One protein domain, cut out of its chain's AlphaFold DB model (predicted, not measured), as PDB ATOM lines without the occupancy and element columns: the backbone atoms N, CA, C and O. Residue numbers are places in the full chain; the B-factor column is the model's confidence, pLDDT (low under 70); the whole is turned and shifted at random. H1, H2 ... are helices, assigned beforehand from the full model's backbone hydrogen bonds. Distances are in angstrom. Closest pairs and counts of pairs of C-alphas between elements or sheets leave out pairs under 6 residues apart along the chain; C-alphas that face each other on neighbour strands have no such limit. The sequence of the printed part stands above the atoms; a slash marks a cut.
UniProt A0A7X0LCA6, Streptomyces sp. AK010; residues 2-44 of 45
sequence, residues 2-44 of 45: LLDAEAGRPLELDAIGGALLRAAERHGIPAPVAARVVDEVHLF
ATOM      1  N   LEU A   2     186.787 217.806 283.288       84.62
ATOM      2  CA  LEU A   2     187.709 218.561 284.174       84.62
ATOM      3  C   LEU A   2     188.475 217.663 285.163       84.62
ATOM      4  O   LEU A   2     189.691 217.738 285.243       84.62
ATOM      5  N   LEU A   3     187.777 216.739 285.827       87.44
ATOM      6  CA  LEU A   3     188.410 215.751 286.711       87.44
ATOM      7  C   LEU A   3     189.375 214.814 285.971       87.44
ATOM      8  O   LEU A   3     190.312 214.298 286.565       87.44
ATOM      9  N   ASP A   4     189.126 214.556 284.685       85.94
ATOM     10  CA  ASP A   4     190.003 213.723 283.860       85.94
ATOM     11  C   ASP A   4     191.264 214.491 283.481       85.94
ATOM     12  O   ASP A   4     192.347 213.935 283.590       85.94
ATOM     13  N   ALA A   5     191.131 215.781 283.159       83.69
ATOM     14  CA  ALA A   5     192.260 216.672 282.920       83.69
ATOM     15  C   ALA A   5     193.143 216.785 284.170       83.69
ATOM     16  O   ALA A   5     194.351 216.589 284.094       83.69
ATOM     17  N   GLU A   6     192.539 217.021 285.339       87.38
ATOM     18  CA  GLU A   6     193.263 217.086 286.617       87.38
ATOM     19  C   GLU A   6     193.929 215.753 286.983       87.38
ATOM     20  O   GLU A   6     195.007 215.738 287.575       87.38
ATOM     21  N   ALA A   7     193.313 214.628 286.615       89.06
ATOM     22  CA  ALA A   7     193.864 213.294 286.833       89.06
ATOM     23  C   ALA A   7     194.830 212.827 285.723       89.06
ATOM     24  O   ALA A   7     195.278 211.680 285.777       89.06
ATOM     25  N   GLY A   8     195.123 213.656 284.710       84.50
ATOM     26  CA  GLY A   8     195.965 213.293 283.562       84.50
ATOM     27  C   GLY A   8     195.409 212.136 282.721       84.50
ATOM     28  O   GLY A   8     196.165 211.394 282.094       84.50
ATOM     29  N   ARG A   9     194.092 211.921 282.755       86.50
ATOM     30  CA  ARG A   9     193.401 210.899 281.965       86.50
ATOM     31  C   ARG A   9     193.084 211.443 280.567       86.50
ATOM     32  O   ARG A   9     192.797 212.632 280.438       86.50
ATOM     33  N   PRO A  10     193.057 210.577 279.535       83.62
ATOM     34  CA  PRO A  10     192.646 210.982 278.197       83.62
ATOM     35  C   PRO A  10     191.282 211.676 278.220       83.62
ATOM     36  O   PRO A  10     190.328 211.174 278.821       83.62
ATOM     37  N   LEU A  11     191.191 212.829 277.564       85.94
ATOM     38  CA  LEU A  11     189.953 213.591 277.477       85.94
ATOM     39  C   LEU A  11     189.071 213.084 276.338       85.94
ATOM     40  O   LEU A  11     189.539 212.781 275.245       85.94
ATOM     41  N   GLU A  12     187.758 213.097 276.553       86.94
ATOM     42  CA  GLU A  12     186.756 212.736 275.540       86.94
ATOM     43  C   GLU A  12     186.518 213.857 274.503       86.94
ATOM     44  O   GLU A  12     185.414 214.010 273.977       86.94
ATOM     45  N   LEU A  13     187.535 214.674 274.205       87.06
ATOM     46  CA  LEU A  13     187.423 215.833 273.311       87.06
ATOM     47  C   LEU A  13     186.993 215.441 271.900       87.06
ATOM     48  O   LEU A  13     186.103 216.076 271.344       87.06
ATOM     49  N   ASP A  14     187.544 214.369 271.340       86.00
ATOM     50  CA  ASP A  14     187.165 213.919 269.995       86.00
ATOM     51  C   ASP A  14     185.771 213.279 269.960       86.00
ATOM     52  O   ASP A  14     185.041 213.385 268.961       86.00
ATOM     53  N   ALA A  15     185.393 212.626 271.062       91.62
ATOM     54  CA  ALA A  15     184.108 211.957 271.213       91.62
ATOM     55  C   ALA A  15     182.967 212.962 271.405       91.62
ATOM     56  O   ALA A  15     181.924 212.813 270.776       91.62
ATOM     57  N   ILE A  16     183.169 214.002 272.219       92.12
ATOM     58  CA  ILE A  16     182.150 215.013 272.528       92.12
ATOM     59  C   ILE A  16     182.321 216.243 271.629       92.12
ATOM     60  O   ILE A  16     181.433 216.566 270.838       92.12
ATOM     61  N   GLY A  17     183.469 216.914 271.712       92.88
ATOM     62  CA  GLY A  17     183.776 218.121 270.940       92.88
ATOM     63  C   GLY A  17     183.871 217.846 269.441       92.88
ATOM     64  O   GLY A  17     183.200 218.499 268.644       92.88
ATOM     65  N   GLY A  18     184.610 216.810 269.046       94.50
ATOM     66  CA  GLY A  18     184.704 216.391 267.649       94.50
ATOM     67  C   GLY A  18     183.350 215.967 267.067       94.50
ATOM     68  O   GLY A  18     183.042 216.292 265.920       94.50
ATOM     69  N   ALA A  19     182.498 215.285 267.841       97.06
ATOM     70  CA  ALA A  19     181.154 214.928 267.380       97.06
ATOM     71  C   ALA A  19     180.251 216.153 267.199       97.06
ATOM     72  O   ALA A  19     179.537 216.227 266.195       97.06
ATOM     73  N   LEU A  20     180.317 217.117 268.123       96.44
ATOM     74  CA  LEU A  20     179.613 218.391 268.019       96.44
ATOM     75  C   LEU A  20     180.033 219.153 266.754       96.44
ATOM     76  O   LEU A  20     179.165 219.556 265.982       96.44
ATOM     77  N   LEU A  21     181.337 219.303 266.500       97.94
ATOM     78  CA  LEU A  21     181.842 220.029 265.328       97.94
ATOM     79  C   LEU A  21     181.443 219.351 264.014       97.94
ATOM     80  O   LEU A  21     180.939 220.016 263.111       97.94
ATOM     81  N   ARG A  22     181.546 218.018 263.937       97.94
ATOM     82  CA  ARG A  22     181.058 217.258 262.775       97.94
ATOM     83  C   ARG A  22     179.548 217.413 262.574       97.94
ATOM     84  O   ARG A  22     179.078 217.391 261.442       97.94
ATOM     85  N   ALA A  23     178.759 217.512 263.645       98.50
ATOM     86  CA  ALA A  23     177.321 217.754 263.534       98.50
ATOM     87  C   ALA A  23     177.024 219.177 263.043       98.50
ATOM     88  O   ALA A  23     176.206 219.346 262.142       98.50
ATOM     89  N   ALA A  24     177.717 220.177 263.587       98.44
ATOM     90  CA  ALA A  24     177.597 221.569 263.170       98.44
ATOM     91  C   ALA A  24     177.901 221.731 261.671       98.44
ATOM     92  O   ALA A  24     177.104 222.322 260.945       98.44
ATOM     93  N   GLU A  25     178.978 221.104 261.193       98.31
ATOM     94  CA  GLU A  25     179.343 221.070 259.775       98.31
ATOM     95  C   GLU A  25     178.246 220.432 258.910       98.31
ATOM     96  O   GLU A  25     177.786 221.050 257.949       98.31
ATOM     97  N   ARG A  26     177.744 219.245 259.287       98.69
ATOM     98  CA  ARG A  26     176.660 218.562 258.550       98.69
ATOM     99  C   ARG A  26     175.386 219.396 258.425       98.69
ATOM    100  O   ARG A  26     174.658 219.241 257.449       98.69
ATOM    101  N   HIS A  27     175.099 220.236 259.414       98.56
ATOM    102  CA  HIS A  27     173.901 221.072 259.444       98.56
ATOM    103  C   HIS A  27     174.145 222.510 258.965       98.56
ATOM    104  O   HIS A  27     173.211 223.309 258.978       98.56
ATOM    105  N   GLY A  28     175.365 222.854 258.538       98.31
ATOM    106  CA  GLY A  28     175.711 224.210 258.105       98.31
ATOM    107  C   GLY A  28     175.599 225.257 259.219       98.31
ATOM    108  O   GLY A  28     175.328 226.422 258.938       98.31
ATOM    109  N   ILE A  29     175.775 224.854 260.480       98.62
ATOM    110  CA  ILE A  29     175.697 225.732 261.651       98.62
ATOM    111  C   ILE A  29     177.115 226.204 261.997       98.62
ATOM    112  O   ILE A  29     177.949 225.381 262.378       98.62
ATOM    113  N   PRO A  30     177.421 227.513 261.926       98.06
ATOM    114  CA  PRO A  30     178.703 228.021 262.396       98.06
ATOM    115  C   PRO A  30     178.851 227.813 263.909       98.06
ATOM    116  O   PRO A  30     178.034 228.299 264.691       98.06
ATOM    117  N   ALA A  31     179.924 227.140 264.331       97.94
ATOM    118  CA  ALA A  31     180.232 226.895 265.744       97.94
ATOM    119  C   ALA A  31     181.636 227.406 266.149       97.94
ATOM    120  O   ALA A  31     182.429 226.652 266.714       97.94
ATOM    121  N   PRO A  32     181.977 228.685 265.885       97.81
ATOM    122  CA  PRO A  32     183.346 229.192 266.037       97.81
ATOM    123  C   PRO A  32     183.858 229.154 267.483       97.81
ATOM    124  O   PRO A  32     185.034 228.893 267.721       97.81
ATOM    125  N   VAL A  33     182.978 229.378 268.464       98.06
ATOM    126  CA  VAL A  33     183.346 229.297 269.887       98.06
ATOM    127  C   VAL A  33     183.655 227.857 270.281       98.06
ATOM    128  O   VAL A  33     184.640 227.619 270.968       98.06
ATOM    129  N   ALA A  34     182.849 226.898 269.821       96.50
ATOM    130  CA  ALA A  34     183.081 225.493 270.123       96.50
ATOM    131  C   ALA A  34     184.374 224.983 269.475       96.50
ATOM    132  O   ALA A  34     185.125 224.273 270.132       96.50
ATOM    133  N   ALA A  35     184.658 225.390 268.232       96.69
ATOM    134  CA  ALA A  35     185.908 225.055 267.552       96.69
ATOM    135  C   ALA A  35     187.117 225.558 268.347       96.69
ATOM    136  O   ALA A  35     187.979 224.768 268.715       96.69
ATOM    137  N   ARG A  36     187.107 226.842 268.732       96.62
ATOM    138  CA  ARG A  36     188.189 227.425 269.531       96.62
ATOM    139  C   ARG A  36     188.387 226.712 270.869       96.62
ATOM    140  O   ARG A  36     189.521 226.470 271.249       96.62
ATOM    141  N   VAL A  37     187.309 226.365 271.574       94.44
ATOM    142  CA  VAL A  37     187.418 225.648 272.855       94.44
ATOM    143  C   VAL A  37     188.020 224.256 272.660       94.44
ATOM    144  O   VAL A  37     188.884 223.866 273.433       94.44
ATOM    145  N   VAL A  38     187.594 223.504 271.641       93.12
ATOM    146  CA  VAL A  38     188.156 222.170 271.363       93.12
ATOM    147  C   VAL A  38     189.647 222.264 271.031       93.12
ATOM    148  O   VAL A  38     190.426 221.484 271.578       93.12
ATOM    149  N   ASP A  39     190.044 223.243 270.216       93.25
ATOM    150  CA  ASP A  39     191.448 223.484 269.870       93.25
ATOM    151  C   ASP A  39     192.276 223.896 271.096       93.25
ATOM    152  O   ASP A  39     193.355 223.356 271.328       93.25
ATOM    153  N   GLU A  40     191.765 224.823 271.912       91.94
ATOM    154  CA  GLU A  40     192.445 225.287 273.124       91.94
ATOM    155  C   GLU A  40     192.671 224.138 274.107       91.94
ATOM    156  O   GLU A  40     193.771 224.002 274.628       91.94
ATOM    157  N   VAL A  41     191.677 223.274 274.338       88.06
ATOM    158  CA  VAL A  41     191.845 222.157 275.279       88.06
ATOM    159  C   VAL A  41     192.797 221.087 274.722       88.06
ATOM    160  O   VAL A  41     193.574 220.537 275.498       88.06
ATOM    161  N   HIS A  42     192.823 220.839 273.405       84.31
ATOM    162  CA  HIS A  42     193.816 219.948 272.774       84.31
ATOM    163  C   HIS A  42     195.265 220.406 272.993       84.31
ATOM    164  O   HIS A  42     196.166 219.576 273.041       84.31
ATOM    165  N   LEU A  43     195.510 221.709 273.161       79.81
ATOM    166  CA  LEU A  43     196.853 222.236 273.440       79.81
ATOM    167  C   LEU A  43     197.317 222.010 274.888       79.81
ATOM    168  O   LEU A  43     198.510 222.137 275.161       79.81
ATOM    169  N   PHE A  44     196.398 221.712 275.810       71.19
ATOM    170  CA  PHE A  44     196.690 221.505 277.234       71.19
ATOM    171  C   PHE A  44     196.569 220.043 277.687       71.19
ATOM    172  O   PHE A  44     196.867 219.760 278.849       71.19
TER     173      PHE A  44
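AT A GLANCE: This is residues 2 to 44 of the 45 residues of a protein of Streptomyces sp. AK010 (UniProt A0A7X0LCA6). The model is a helical hairpin, in which H2 and H3 lie side by side and run opposite ways, with a short helix, H1, set beyond the end where H2 begins. Residues 7 to 12 reach from H1 to H2, and this link together with H2 makes most of the length of a rod of 36 by 16 by 12 A. The printed part has 43 residues with three named helices, in the order H1, H2, H3, and no named strand; the class is all helix. It is only just loose, close to compact, with a radius of gyration of the C-alphas of 11.4 A.

HOW THE PARTS SIT: H1, residues 2 to 6, is apart from H2, residues 13 to 26, and from H3, residues 32 to 42. H2 and H3 form a helical hairpin and touch, with 8 pairs of C-alphas within 8 A. Their closest C-alphas are those of Gly 17 and Val 38, 6.0 A apart. Their lines stand at a shallow tilt of 25 degrees, opposite ways, and their centres are 10.9 A apart. Every O i to N i+4 pair is within hydrogen-bond range in H1 and H3; in H2 it is 9 of 10.

IN THESE COORDINATES: H1 begins with C-alpha 2 at (187.709, 218.561, 284.174) and ends at Glu 6. H2, the longest helix with 14 residues, begins with C-alpha 13 at (187.423, 215.833, 273.311) and measures 18.5 A from first to last C-alpha. H3, 11 residues and 15.5 A, ends with C-alpha 42 at (193.816, 219.948, 272.774).

THE WHOLE: The two C-alphas farthest apart are those of Ala 7 and Gly 28, 35.7 A. The link from H1 to H2 is short, with 6 residues, and that from H2 to H3 is tight, with 5. The printed part has no cut. Its mean pLDDT is 91.8, and no printed residue is under 70.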